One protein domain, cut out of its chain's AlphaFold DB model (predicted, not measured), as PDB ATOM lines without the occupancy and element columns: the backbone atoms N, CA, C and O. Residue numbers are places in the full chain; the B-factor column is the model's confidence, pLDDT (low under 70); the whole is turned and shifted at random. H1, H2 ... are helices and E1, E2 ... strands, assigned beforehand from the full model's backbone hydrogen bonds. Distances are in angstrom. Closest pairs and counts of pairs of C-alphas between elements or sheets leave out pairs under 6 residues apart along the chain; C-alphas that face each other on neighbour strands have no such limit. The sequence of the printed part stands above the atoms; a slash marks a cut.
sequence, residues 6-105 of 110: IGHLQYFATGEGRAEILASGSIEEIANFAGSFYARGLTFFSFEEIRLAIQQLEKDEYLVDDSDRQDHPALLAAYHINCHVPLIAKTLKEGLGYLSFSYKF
ATOM      1  N   ILE A   6      18.052 -47.648   7.567       73.38
ATOM      2  CA  ILE A   6      19.267 -48.306   7.108       73.38
ATOM      3  C   ILE A   6      20.225 -48.379   8.295       73.38
ATOM      4  O   ILE A   6      20.556 -47.357   8.896       73.38
ATOM      5  N   GLY A   7      20.651 -49.588   8.644       71.50
ATOM      6  CA  GLY A   7      21.742 -49.820   9.582       71.50
ATOM      7  C   GLY A   7      23.065 -49.890   8.841       71.50
ATOM      8  O   GLY A   7      23.156 -50.619   7.857       71.50
ATOM      9  N   HIS A   8      24.064 -49.158   9.324       75.31
ATOM     10  CA  HIS A   8      25.444 -49.208   8.854       75.31
ATOM     11  C   HIS A   8      26.351 -49.709   9.975       75.31
ATOM     12  O   HIS A   8      26.310 -49.186  11.094       75.31
ATOM     13  N   LEU A   9      27.171 -50.713   9.679       70.88
ATOM     14  CA  LEU A   9      28.124 -51.289  10.623       70.88
ATOM     15  C   LEU A   9      29.484 -51.476   9.968       70.88
ATOM     16  O   LEU A   9      29.575 -52.147   8.942       70.88
ATOM     17  N   GLN A  10      30.514 -51.013  10.672       70.44
ATOM     18  CA  GLN A  10      31.912 -51.322  10.400       70.44
ATOM     19  C   GLN A  10      32.402 -52.418  11.338       70.44
ATOM     20  O   GLN A  10      32.386 -52.260  12.558       70.44
ATOM     21  N   TYR A  11      32.880 -53.523  10.772       66.81
ATOM     22  CA  TYR A  11      33.519 -54.592  11.527       66.81
ATOM     23  C   TYR A  11      34.959 -54.811  11.070       66.81
ATOM     24  O   TYR A  11      35.220 -55.007   9.883       66.81
ATOM     25  N   PHE A  12      35.876 -54.837  12.038       61.62
ATOM     26  CA  PHE A  12      37.267 -55.223  11.839       61.62
ATOM     27  C   PHE A  12      37.492 -56.620  12.418       61.62
ATOM     28  O   PHE A  12      37.497 -56.808  13.637       61.62
ATOM     29  N   ALA A  13      37.696 -57.610  11.548       53.12
ATOM     30  CA  ALA A  13      38.226 -58.897  11.986       53.12
ATOM     31  C   ALA A  13      39.683 -58.694  12.429       53.12
ATOM     32  O   ALA A  13      40.396 -57.893  11.826       53.12
ATOM     33  N   THR A  14      40.153 -59.430  13.439       55.84
ATOM     34  CA  THR A  14      41.492 -59.321  14.066       55.84
ATOM     35  C   THR A  14      42.689 -59.637  13.138       55.84
ATOM     36  O   THR A  14      43.778 -59.945  13.613       55.84
ATOM     37  N   GLY A  15      42.516 -59.532  11.815       53.94
ATOM     38  CA  GLY A  15      43.520 -59.752  10.775       53.94
ATOM     39  C   GLY A  15      43.278 -58.959   9.477       53.94
ATOM     40  O   GLY A  15      43.411 -59.532   8.402       53.94
ATOM     41  N   GLU A  16      42.969 -57.656   9.567       54.66
ATOM     42  CA  GLU A  16      43.017 -56.649   8.466       54.66
ATOM     43  C   GLU A  16      41.791 -56.521   7.527       54.66
ATOM     44  O   GLU A  16      41.842 -55.786   6.539       54.66
ATOM     45  N   GLY A  17      40.676 -57.209   7.782       57.03
ATOM     46  CA  GLY A  17      39.460 -57.077   6.959       57.03
ATOM     47  C   GLY A  17      38.481 -56.049   7.527       57.03
ATOM     48  O   GLY A  17      38.129 -56.172   8.701       57.03
ATOM     49  N   ARG A  18      38.004 -55.097   6.704       67.56
ATOM     50  CA  ARG A  18      36.848 -54.238   7.021       67.56
ATOM     51  C   ARG A  18      35.605 -54.784   6.316       67.56
ATOM     52  O   ARG A  18      35.575 -54.896   5.089       67.56
ATOM     53  N   ALA A  19      34.586 -55.127   7.093       69.00
ATOM     54  CA  ALA A  19      33.257 -55.440   6.585       69.00
ATOM     55  C   ALA A  19      32.314 -54.265   6.857       69.00
ATOM     56  O   ALA A  19      32.222 -53.809   7.994       69.00
ATOM     57  N   GLU A  20      31.636 -53.805   5.807       74.38
ATOM     58  CA  GLU A  20      30.577 -52.798   5.849       74.38
ATOM     59  C   GLU A  20      29.242 -53.510   5.636       74.38
ATOM     60  O   GLU A  20      29.038 -54.189   4.625       74.38
ATOM     61  N   ILE A  21      28.322 -53.394   6.585       73.25
ATOM     62  CA  ILE A  21      27.012 -54.044   6.496       73.25
ATOM     63  C   ILE A  21      25.929 -52.980   6.371       73.25
ATOM     64  O   ILE A  21      25.861 -52.075   7.198       73.25
ATOM     65  N   LEU A  22      25.083 -53.126   5.350       76.44
ATOM     66  CA  LEU A  22      23.912 -52.298   5.091       76.44
ATOM     67  C   LEU A  22      22.650 -53.159   5.189       76.44
ATOM     68  O   LEU A  22      22.413 -54.042   4.365       76.44
ATOM     69  N   ALA A  23      21.821 -52.901   6.193       75.94
ATOM     70  CA  ALA A  23      20.558 -53.616   6.394       75.94
ATOM     71  C   ALA A  23      19.388 -52.637   6.391       75.94
ATOM     72  O   ALA A  23      19.543 -51.526   6.892       75.94
ATOM     73  N   SER A  24      18.229 -53.042   5.863       76.12
ATOM     74  CA  SER A  24      17.009 -52.238   5.935       76.12
ATOM     75  C   SER A  24      15.909 -52.936   6.731       76.12
ATOM     76  O   SER A  24      15.768 -54.153   6.688       76.12
ATOM     77  N   GLY A  25      15.141 -52.157   7.490       76.00
ATOM     78  CA  GLY A  25      14.083 -52.676   8.359       76.00
ATOM     79  C   GLY A  25      13.798 -51.748   9.532       76.00
ATOM     80  O   GLY A  25      14.183 -50.573   9.522       76.00
ATOM     81  N   SER A  26      13.121 -52.268  10.551       81.06
ATOM     82  CA  SER A  26      13.074 -51.632  11.868       81.06
ATOM     83  C   SER A  26      14.447 -51.710  12.552       81.06
ATOM     84  O   SER A  26      15.254 -52.601  12.281       81.06
ATOM     85  N   ILE A  27      14.720 -50.787  13.479       82.19
ATOM     86  CA  ILE A  27      15.963 -50.788  14.277       82.19
ATOM     87  C   ILE A  27      16.151 -52.131  15.001       82.19
ATOM     88  O   ILE A  27      17.269 -52.632  15.104       82.19
ATOM     89  N   GLU A  28      15.057 -52.720  15.476       82.75
ATOM     90  CA  GLU A  28      15.049 -53.956  16.255       82.75
ATOM     91  C   GLU A  28      15.409 -55.175  15.394       82.75
ATOM     92  O   GLU A  28      16.250 -55.984  15.785       82.75
ATOM     93  N   GLU A  29      14.866 -55.266  14.176       79.56
ATOM     94  CA  GLU A  29      15.246 -56.292  13.193       79.56
ATOM     95  C   GLU A  29      16.723 -56.185  12.805       79.56
ATOM     96  O   GLU A  29      17.432 -57.192  12.778       79.56
ATOM     97  N   ILE A  30      17.205 -54.963  12.559       78.88
ATOM     98  CA  ILE A  30      18.602 -54.702  12.193       78.88
ATOM     99  C   ILE A  30      19.546 -55.093  13.339       78.88
ATOM    100  O   ILE A  30      20.559 -55.759  13.111       78.88
ATOM    101  N   ALA A  31      19.223 -54.709  14.577       79.69
ATOM    102  CA  ALA A  31      20.031 -55.040  15.748       79.69
ATOM    103  C   ALA A  31      20.063 -56.555  16.012       79.69
ATOM    104  O   ALA A  31      21.126 -57.108  16.305       79.69
ATOM    105  N   ASN A  32      18.923 -57.236  15.855       82.31
ATOM    106  CA  ASN A  32      18.841 -58.692  15.968       82.31
ATOM    107  C   ASN A  32      19.677 -59.396  14.894       82.31
ATOM    108  O   ASN A  32      20.360 -60.371  15.200       82.31
ATOM    109  N   PHE A  33      19.660 -58.886  13.660       77.25
ATOM    110  CA  PHE A  33      20.473 -59.407  12.564       77.25
ATOM    111  C   PHE A  33      21.977 -59.256  12.823       77.25
ATOM    112  O   PHE A  33      22.723 -60.222  12.676       77.25
ATOM    113  N   ALA A  34      22.423 -58.066  13.240       74.06
ATOM    114  CA  ALA A  34      23.827 -57.831  13.566       74.06
ATOM    115  C   ALA A  34      24.287 -58.700  14.747       74.06
ATOM    116  O   ALA A  34      25.455 -59.063  14.835       74.06
ATOM    117  N   GLY A  35      23.379 -59.071  15.647       74.56
ATOM    118  CA  GLY A  35      23.703 -59.831  16.843       74.56
ATOM    119  C   GLY A  35      24.373 -58.973  17.922       74.56
ATOM    120  O   GLY A  35      24.876 -57.871  17.698       74.56
ATOM    121  N   SER A  36      24.394 -59.497  19.146       66.38
ATOM    122  CA  SER A  36      24.794 -58.751  20.350       66.38
ATOM    123  C   SER A  36      26.256 -58.287  20.363       66.38
ATOM    124  O   SER A  36      26.565 -57.260  20.967       66.38
ATOM    125  N   PHE A  37      27.154 -59.016  19.696       58.34
ATOM    126  CA  PHE A  37      28.580 -58.678  19.632       58.34
ATOM    127  C   PHE A  37      28.881 -57.519  18.678       58.34
ATOM    128  O   PHE A  37      29.858 -56.805  18.890       58.34
ATOM    129  N   TYR A  38      28.025 -57.303  17.678       63.50
ATOM    130  CA  TYR A  38      28.223 -56.307  16.627       63.50
ATOM    131  C   TYR A  38      27.281 -55.105  16.750       63.50
ATOM    132  O   TYR A  38      27.495 -54.084  16.107       63.50
ATOM    133  N   ALA A  39      26.273 -55.180  17.626       60.06
ATOM    134  CA  ALA A  39      25.382 -54.054  17.883       60.06
ATOM    135  C   ALA A  39      26.098 -52.830  18.491       60.06
ATOM    136  O   ALA A  39      25.639 -51.696  18.348       60.06
ATOM    137  N   ARG A  40      27.250 -53.038  19.147       57.28
ATOM    138  CA  ARG A  40      28.128 -51.965  19.631       57.28
ATOM    139  C   ARG A  40      28.920 -51.394  18.449       57.28
ATOM    140  O   ARG A  40      29.994 -51.890  18.141       57.28
ATOM    141  N   GLY A  41      28.371 -50.375  17.790       66.94
ATOM    142  CA  GLY A  41      28.972 -49.748  16.601       66.94
ATOM    143  C   GLY A  41      28.020 -49.604  15.413       66.94
ATOM    144  O   GLY A  41      28.414 -49.064  14.384       66.94
ATOM    145  N   LEU A  42      26.767 -50.053  15.549       75.75
ATOM    146  CA  LEU A  42      25.718 -49.778  14.570       75.75
ATOM    147  C   LEU A  42      25.342 -48.299  14.590       75.75
ATOM    148  O   LEU A  42      24.989 -47.754  15.637       75.75
ATOM    149  N   THR A  43      25.338 -47.683  13.413       83.69
ATOM    150  CA  THR A  43      24.704 -46.380  13.198       83.69
ATOM    151  C   THR A  43      23.432 -46.578  12.387       83.69
ATOM    152  O   THR A  43      23.416 -47.358  11.435       83.69
ATOM    153  N   PHE A  44      22.356 -45.893  12.770       81.56
ATOM    154  CA  PHE A  44      21.061 -45.984  12.100       81.56
ATOM    155  C   PHE A  44      20.742 -44.675  11.394       81.56
ATOM    156  O   PHE A  44      20.859 -43.608  11.993       81.56
ATOM    157  N   PHE A  45      20.262 -44.778  10.160       83.44
ATOM    158  CA  PHE A  45      19.808 -43.646   9.361       83.44
ATOM    159  C   PHE A  45      18.402 -43.914   8.848       83.44
ATOM    160  O   PHE A  45      18.061 -45.042   8.492       83.44
ATOM    161  N   SER A  46      17.563 -42.891   8.773       82.25
ATOM    162  CA  SER A  46      16.333 -42.979   7.993       82.25
ATOM    163  C   SER A  46      16.644 -43.015   6.495       82.25
ATOM    164  O   SER A  46      17.669 -42.514   6.029       82.25
ATOM    165  N   PHE A  47      15.720 -43.565   5.707       79.06
ATOM    166  CA  PHE A  47      15.827 -43.525   4.243       79.06
ATOM    167  C   PHE A  47      15.914 -42.087   3.706       79.06
ATOM    168  O   PHE A  47      16.547 -41.852   2.683       79.06
ATOM    169  N   GLU A  48      15.303 -41.125   4.404       83.31
ATOM    170  CA  GLU A  48      15.365 -39.710   4.040       83.31
ATOM    171  C   GLU A  48      16.766 -39.124   4.250       83.31
ATOM    172  O   GLU A  48      17.274 -38.437   3.367       83.31
ATOM    173  N   GLU A  49      17.429 -39.447   5.364       84.38
ATOM    174  CA  GLU A  49      18.825 -39.047   5.604       84.38
ATOM    175  C   GLU A  49      19.757 -39.612   4.528       84.38
ATOM    176  O   GLU A  49      20.586 -38.886   3.982       84.38
ATOM    177  N   ILE A  50      19.565 -40.877   4.142       85.19
ATOM    178  CA  ILE A  50      20.343 -41.501   3.066       85.19
ATOM    179  C   ILE A  50      20.054 -40.852   1.710       85.19
ATOM    180  O   ILE A  50      20.976 -40.596   0.940       85.19
ATOM    181  N   ARG A  51      18.791 -40.528   1.412       83.38
ATOM    182  CA  ARG A  51      18.414 -39.827   0.177       83.38
ATOM    183  C   ARG A  51      19.098 -38.463   0.080       83.38
ATOM    184  O   ARG A  51      19.605 -38.113  -0.985       83.38
ATOM    185  N   LEU A  52      19.113 -37.700   1.173       87.38
ATOM    186  CA  LEU A  52      19.791 -36.404   1.240       87.38
ATOM    187  C   LEU A  52      21.308 -36.553   1.068       87.38
ATOM    188  O   LEU A  52      21.904 -35.797   0.304       87.38
ATOM    189  N   ALA A  53      21.907 -37.563   1.700       87.44
ATOM    190  CA  ALA A  53      23.326 -37.869   1.558       87.44
ATOM    191  C   ALA A  53      23.703 -38.234   0.110       87.44
ATOM    192  O   ALA A  53      24.691 -37.724  -0.409       87.44
ATOM    193  N   ILE A  54      22.890 -39.032  -0.595       84.38
ATOM    194  CA  ILE A  54      23.107 -39.336  -2.023       84.38
ATOM    195  C   ILE A  54      23.058 -38.057  -2.867       84.38
ATOM    196  O   ILE A  54      23.957 -37.821  -3.668       84.38
ATOM    197  N   GLN A  55      22.060 -37.192  -2.656       85.62
ATOM    198  CA  GLN A  55      21.955 -35.917  -3.383       85.62
ATOM    199  C   GLN A  55      23.132 -34.979  -3.126       85.62
ATOM    200  O   GLN A  55      23.445 -34.130  -3.962       85.62
ATOM    201  N   GLN A  56      23.745 -35.078  -1.950       86.06
ATOM    202  CA  GLN A  56      24.956 -34.345  -1.635       86.06
ATOM    203  C   GLN A  56      26.163 -34.922  -2.380       86.06
ATOM    204  O   GLN A  56      26.871 -34.168  -3.038       86.06
ATOM    205  N   LEU A  57      26.332 -36.246  -2.377       84.00
ATOM    206  CA  LEU A  57      27.385 -36.925  -3.140       84.00
ATOM    207  C   LEU A  57      27.274 -36.716  -4.655       84.00
ATOM    208  O   LEU A  57      28.273 -36.787  -5.349       84.00
ATOM    209  N   GLU A  58      26.080 -36.473  -5.193       82.75
ATOM    210  CA  GLU A  58      25.904 -36.130  -6.613       82.75
ATOM    211  C   GLU A  58      26.389 -34.711  -6.953       82.75
ATOM    212  O   GLU A  58      26.671 -34.415  -8.114       82.75
ATOM    213  N   LYS A  59      26.451 -33.819  -5.957       82.00
ATOM    214  CA  LYS A  59      26.924 -32.435  -6.113       82.00
ATOM    215  C   LYS A  59      28.418 -32.299  -5.848       82.00
ATOM    216  O   LYS A  59      29.051 -31.421  -6.429       82.00
ATOM    217  N   ASP A  60      28.952 -33.150  -4.981       74.00
ATOM    218  CA  ASP A  60      30.363 -33.191  -4.626       74.00
ATOM    219  C   ASP A  60      31.077 -34.207  -5.539       74.00
ATOM    220  O   ASP A  60      30.740 -35.384  -5.541       74.00
ATOM    221  N   GLU A  61      32.083 -33.797  -6.323       63.06
ATOM    222  CA  GLU A  61      32.798 -34.723  -7.235       63.06
ATOM    223  C   GLU A  61      33.508 -35.883  -6.503       63.06
ATOM    224  O   GLU A  61      33.834 -36.899  -7.121       63.06
ATOM    225  N   TYR A  62      33.740 -35.751  -5.192       61.06
ATOM    226  CA  TYR A  62      34.421 -36.739  -4.361       61.06
ATOM    227  C   TYR A  62      33.818 -36.781  -2.955       61.06
ATOM    228  O   TYR A  62      33.457 -35.748  -2.390       61.06
ATOM    229  N   LEU A  63      33.793 -37.972  -2.347       68.31
ATOM    230  CA  LEU A  63      33.593 -38.094  -0.906       68.31
ATOM    231  C   LEU A  63      34.830 -37.509  -0.211       68.31
ATOM    232  O   LEU A  63      35.914 -38.089  -0.279       68.31
ATOM    233  N   VAL A  64      34.679 -36.354   0.433       66.06
ATOM    234  CA  VAL A  64      35.726 -35.807   1.298       66.06
ATOM    235  C   VAL A  64      35.756 -36.651   2.569       66.06
ATOM    236  O   VAL A  64      34.766 -36.699   3.303       66.06
ATOM    237  N   ASP A  65      36.877 -37.332   2.807       65.69
ATOM    238  CA  ASP A  65      37.121 -38.092   4.035       65.69
ATOM    239  C   ASP A  65      37.376 -37.124   5.197       65.69
ATOM    240  O   ASP A  65      38.509 -36.818   5.560       65.69
ATOM    241  N   ASP A  66      36.286 -36.550   5.696       71.25
ATOM    242  CA  ASP A  66      36.252 -35.684   6.867       71.25
ATOM    243  C   ASP A  66      35.436 -36.384   7.954       71.25
ATOM    244  O   ASP A  66      34.215 -36.225   8.048       71.25
ATOM    245  N   SER A  67      36.123 -37.226   8.728       70.81
ATOM    246  CA  SER A  67      35.536 -38.032   9.801       70.81
ATOM    247  C   SER A  67      34.946 -37.198  10.942       70.81
ATOM    248  O   SER A  67      34.175 -37.730  11.740       70.81
ATOM    249  N   ASP A  68      35.294 -35.911  11.022       75.81
ATOM    250  CA  ASP A  68      34.811 -34.997  12.057       75.81
ATOM    251  C   ASP A  68      33.444 -34.388  11.699       75.81
ATOM    252  O   ASP A  68      32.778 -33.781  12.547       75.81
ATOM    253  N   ARG A  69      32.973 -34.577  10.458       79.06
ATOM    254  CA  ARG A  69      31.632 -34.148  10.057       79.06
ATOM    255  C   ARG A  69      30.553 -34.997  10.713       79.06
ATOM    256  O   ARG A  69      30.550 -36.224  10.645       79.06
ATOM    257  N   GLN A  70      29.536 -34.318  11.238       81.06
ATOM    258  CA  GLN A  70      28.390 -34.963  11.878       81.06
ATOM    259  C   GLN A  70      27.608 -35.894  10.932       81.06
ATOM    260  O   GLN A  70      27.048 -36.893  11.379       81.06
ATOM    261  N   ASP A  71      27.568 -35.583   9.636       80.88
ATOM    262  CA  ASP A  71      26.892 -36.373   8.602       80.88
ATOM    263  C   ASP A  71      27.810 -37.391   7.904       80.88
ATOM    264  O   ASP A  71      27.330 -38.163   7.071       80.88
ATOM    265  N   HIS A  72      29.102 -37.452   8.256       82.88
ATOM    266  CA  HIS A  72      30.069 -38.362   7.634       82.88
ATOM    267  C   HIS A  72      29.609 -39.827   7.635       82.88
ATOM    268  O   HIS A  72      29.659 -40.454   6.575       82.88
ATOM    269  N   PRO A  73      29.079 -40.393   8.741       81.00
ATOM    270  CA  PRO A  73      28.596 -41.774   8.735       81.00
ATOM    271  C   PRO A  73      27.466 -42.022   7.723       81.00
ATOM    272  O   PRO A  73      27.424 -43.075   7.086       81.00
ATOM    273  N   ALA A  74      26.564 -41.049   7.542       82.88
ATOM    274  CA  ALA A  74      25.466 -41.143   6.582       82.88
ATOM    275  C   ALA A  74      25.972 -41.012   5.136       82.88
ATOM    276  O   ALA A  74      25.523 -41.749   4.257       82.88
ATOM    277  N   LEU A  75      26.935 -40.115   4.895       84.56
ATOM    278  CA  LEU A  75      27.589 -39.949   3.595       84.56
ATOM    279  C   LEU A  75      28.391 -41.185   3.194       84.56
ATOM    280  O   LEU A  75      28.310 -41.612   2.046       84.56
ATOM    281  N   LEU A  76      29.106 -41.803   4.132       82.38
ATOM    282  CA  LEU A  76      29.843 -43.037   3.886       82.38
ATOM    283  C   LEU A  76      28.895 -44.190   3.527       82.38
ATOM    284  O   LEU A  76      29.105 -44.884   2.530       82.38
ATOM    285  N   ALA A  77      27.803 -44.347   4.281       80.38
ATOM    286  CA  ALA A  77      26.769 -45.330   3.973       80.38
ATOM    287  C   ALA A  77      26.151 -45.085   2.582       80.38
ATOM    288  O   ALA A  77      26.028 -46.016   1.783       80.38
ATOM    289  N   ALA A  78      25.813 -43.833   2.257       82.75
ATOM    290  CA  ALA A  78      25.283 -43.438   0.953       82.75
ATOM    291  C   ALA A  78      26.273 -43.681  -0.197       82.75
ATOM    292  O   ALA A  78      25.868 -44.146  -1.263       82.75
ATOM    293  N   TYR A  79      27.564 -43.430   0.018       84.50
ATOM    294  CA  TYR A  79      28.620 -43.708  -0.952       84.50
ATOM    295  C   TYR A  79      28.695 -45.204  -1.269       84.50
ATOM    296  O   TYR A  79      28.645 -45.592  -2.437       84.50
ATOM    297  N   HIS A  80      28.709 -46.057  -0.242       79.50
ATOM    298  CA  HIS A  80      28.688 -47.509  -0.425       79.50
ATOM    299  C   HIS A  80      27.416 -47.989  -1.132       79.50
ATOM    300  O   HIS A  80      27.493 -48.854  -2.008       79.50
ATOM    301  N   ILE A  81      26.259 -47.394  -0.825       79.19
ATOM    302  CA  ILE A  81      25.018 -47.660  -1.562       79.19
ATOM    303  C   ILE A  81      25.201 -47.324  -3.044       79.19
ATOM    304  O   ILE A  81      24.921 -48.161  -3.903       79.19
ATOM    305  N   ASN A  82      25.716 -46.133  -3.348       79.69
ATOM    306  CA  ASN A  82      25.874 -45.646  -4.712       79.69
ATOM    307  C   ASN A  82      26.857 -46.507  -5.535       79.69
ATOM    308  O   ASN A  82      26.570 -46.888  -6.669       79.69
ATOM    309  N   CYS A  83      27.984 -46.917  -4.942       78.69
ATOM    310  CA  CYS A  83      28.965 -47.794  -5.594       78.69
ATOM    311  C   CYS A  83      28.427 -49.198  -5.917       78.69
ATOM    312  O   CYS A  83      28.983 -49.897  -6.768       78.69
ATOM    313  N   HIS A  84      27.361 -49.632  -5.243       74.94
ATOM    314  CA  HIS A  84      26.861 -51.000  -5.320       74.94
ATOM    315  C   HIS A  84      25.387 -51.099  -5.736       74.94
ATOM    316  O   HIS A  84      24.785 -52.168  -5.597       74.94
ATOM    317  N   VAL A  85      24.819 -50.032  -6.315       73.69
ATOM    318  CA  VAL A  85      23.413 -49.955  -6.759       73.69
ATOM    319  C   VAL A  85      22.944 -51.200  -7.526       73.69
ATOM    320  O   VAL A  85      21.879 -51.715  -7.182       73.69
ATOM    321  N   PRO A  86      23.693 -51.760  -8.503       72.38
ATOM    322  CA  PRO A  86      23.238 -52.955  -9.219       72.38
ATOM    323  C   PRO A  86      23.062 -54.179  -8.310       72.38
ATOM    324  O   PRO A  86      22.115 -54.951  -8.472       72.38
ATOM    325  N   LEU A  87      23.959 -54.352  -7.334       68.19
ATOM    326  CA  LEU A  87      23.912 -55.455  -6.378       68.19
ATOM    327  C   LEU A  87      22.773 -55.254  -5.371       68.19
ATOM    328  O   LEU A  87      22.042 -56.196  -5.073       68.19
ATOM    329  N   ILE A  88      22.567 -54.018  -4.915       68.94
ATOM    330  CA  ILE A  88      21.459 -53.639  -4.027       68.94
ATOM    331  C   ILE A  88      20.117 -53.884  -4.714       68.94
ATOM    332  O   ILE A  88      19.257 -54.560  -4.158       68.94
ATOM    333  N   ALA A  89      19.957 -53.413  -5.953       68.56
ATOM    334  CA  ALA A  89      18.737 -53.600  -6.733       68.56
ATOM    335  C   ALA A  89      18.398 -55.087  -6.922       68.56
ATOM    336  O   ALA A  89      17.235 -55.481  -6.813       68.56
ATOM    337  N   LYS A  90      19.413 -55.927  -7.161       67.69
ATOM    338  CA  LYS A  90      19.249 -57.383  -7.237       67.69
ATOM    339  C   LYS A  90      18.804 -57.981  -5.899       67.69
ATOM    340  O   LYS A  90      17.848 -58.745  -5.869       67.69
ATOM    341  N   THR A  91      19.458 -57.598  -4.809       64.75
ATOM    342  CA  THR A  91      19.205 -58.118  -3.452       64.75
ATOM    343  C   THR A  91      17.787 -57.782  -2.981       64.75
ATOM    344  O   THR A  91      17.065 -58.656  -2.502       64.75
ATOM    345  N   LEU A  92      17.336 -56.549  -3.245       65.44
ATOM    346  CA  LEU A  92      15.957 -56.110  -3.011       65.44
ATOM    347  C   LEU A  92      14.947 -56.919  -3.836       65.44
ATOM    348  O   LEU A  92      13.919 -57.344  -3.313       65.44
ATOM    349  N   LYS A  93      15.243 -57.167  -5.119       65.88
ATOM    350  CA  LYS A  93      14.387 -57.977  -6.000       65.88
ATOM    351  C   LYS A  93      14.284 -59.434  -5.537       65.88
ATOM    352  O   LYS A  93      13.240 -60.053  -5.717       65.88
ATOM    353  N   GLU A  94      15.353 -59.975  -4.961       71.94
ATOM    354  CA  GLU A  94      15.419 -61.347  -4.444       71.94
ATOM    355  C   GLU A  94      14.811 -61.489  -3.035       71.94
ATOM    356  O   GLU A  94      14.752 -62.598  -2.508       71.94
ATOM    357  N   GLY A  95      14.313 -60.399  -2.437       62.16
ATOM    358  CA  GLY A  95      13.683 -60.417  -1.113       62.16
ATOM    359  C   GLY A  95      14.671 -60.654   0.030       62.16
ATOM    360  O   GLY A  95      14.272 -61.028   1.131       62.16
ATOM    361  N   LEU A  96      15.963 -60.447  -0.222       58.88
ATOM    362  CA  LEU A  96      16.999 -60.517   0.795       58.88
ATOM    363  C   LEU A  96      17.004 -59.174   1.543       58.88
ATOM    364  O   LEU A  96      17.285 -58.130   0.962       58.88
ATOM    365  N   GLY A  97      16.638 -59.185   2.827       57.53
ATOM    366  CA  GLY A  97      16.455 -57.966   3.635       57.53
ATOM    367  C   GLY A  97      17.742 -57.217   4.011       57.53
ATOM    368  O   GLY A  97      17.686 -56.214   4.719       57.53
ATOM    369  N   TYR A  98      18.913 -57.693   3.588       60.81
ATOM    370  CA  TYR A  98      20.197 -57.091   3.946       60.81
ATOM    371  C   TYR A  98      21.277 -57.364   2.899       60.81
ATOM    372  O   TYR A  98      21.200 -58.323   2.130       60.81
ATOM    373  N   LEU A  99      22.313 -56.527   2.915       63.59
ATOM    374  CA  LEU A  99      23.489 -56.633   2.066       63.59
ATOM    375  C   LEU A  99      24.756 -56.419   2.902       63.59
ATOM    376  O   LEU A  99      24.849 -55.484   3.693       63.59
ATOM    377  N   SER A 100      25.753 -57.283   2.725       61.91
ATOM    378  CA  SER A 100      27.059 -57.140   3.370       61.91
ATOM    379  C   SER A 100      28.143 -57.011   2.311       61.91
ATOM    380  O   SER A 100      28.187 -57.782   1.353       61.91
ATOM    381  N   PHE A 101      29.026 -56.040   2.510       62.41
ATOM    382  CA  PHE A 101      30.244 -55.858   1.745       62.41
ATOM    383  C   PHE A 101      31.434 -56.142   2.646       62.41
ATOM    384  O   PHE A 101      31.457 -55.798   3.823       62.41
ATOM    385  N   SER A 102      32.457 -56.778   2.098       52.75
ATOM    386  CA  SER A 102      33.735 -56.938   2.778       52.75
ATOM    387  C   SER A 102      34.831 -56.602   1.794       52.75
ATOM    388  O   SER A 102      34.853 -57.135   0.685       52.75
ATOM    389  N   TYR A 103      35.733 -55.716   2.190       49.09
ATOM    390  CA  TYR A 103      36.914 -55.408   1.404       49.09
ATOM    391  C   TYR A 103      38.131 -55.335   2.313       49.09
ATOM    392  O   TYR A 103      38.080 -54.918   3.471       49.09
ATOM    393  N   LYS A 104      39.257 -55.789   1.770       42.81
ATOM    394  CA  LYS A 104      40.537 -55.722   2.455       42.81
ATOM    395  C   LYS A 104      41.186 -54.389   2.104       42.81
ATOM    396  O   LYS A 104      41.576 -54.186   0.956       42.81
ATOM    397  N   PHE A 105      41.256 -53.476   3.068       39.69
ATOM    398  CA  PHE A 105      41.977 -52.218   2.905       39.69
ATOM    399  C   PHE A 105      43.411 -52.430   3.393       39.69
ATOM    400  O   PHE A 105      43.631 -52.712   4.568       39.69
TER     401      PHE A 105
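What this domain is: This is residues 6 to 105 of the 110 residues of an uncharacterized protein of Shewanella livingstonensis (UniProt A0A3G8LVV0). A twisted sheet of four antiparallel strands, order E3 E1 E2 E4, forms the middle of three layers, with H1 on one face and H3 crossing the other. H2 packs across H3, and H4 packs by E4. The 100 printed residues hold four named helices and four named strands, in the order E1 E2 H1 E3 H2 H3 H4 E4; the class is mixed. The whole is compact and rounded, with a radius of gyration of the C-alphas of 13.5 A and spans of 36 by 33 by 23 A.

Where its parts are: E1, residues 6 to 13, 22.3 A long, begins with C-alpha 6 at (19.267, -48.306, 7.108). E2 is residues 17 to 25, 25.8 A; E3 43 to 46; E4 98 to 104, 20.4 A, ending with C-alpha 104 at (40.537, -55.722, 2.455). H1 is residues 27 to 34, H2 47 to 57, H3 72 to 83, 16.3 A, and H4 85 to 93.

How they stand to each other: In the hairpin E1 and E2, N 7 and O 23 are 2.8 A apart, within hydrogen-bond range, as are N 20 and O 101 of E2 and E4, 2.8 A, and N 8 and O 43 of E1 and E3, 2.8 A. E2, H1 and E3 make a split strand-helix-strand unit, two strands running the same way with E1 between them, its crossover right-handed. H1 has a height over the sheet of 8.3 A; its closest C-alpha pair with E2 is Ala 23 and Ile 30, 6.2 A. On the opposite face H3, at a height of 9.2 A, runs across the strands, at 89 degrees to E1 on the local plane. H2 only grazes the sheet with residues 47 to 50 and touches H3, about perpendicular at 78 degrees, the closest C-alphas being those of Ala 53 and Leu 75, 5.2 A. H4 is on the sheet; its closest C-alpha pair with E4 is Ile 88 and Leu 99, 7.1 A. In H1, H2, H3 and H4 every O i to N i+4 pair is within hydrogen-bond range.

The domain as a whole: The C-alphas farthest apart, those of Ser 36 and Glu 61, are 37.4 A apart. The printed part has no cut; the link H2 to H3, residues 58 to 71, is long. Mean pLDDT of the printed part is 72.3, with 38 residues under 70, among them 95 to 105.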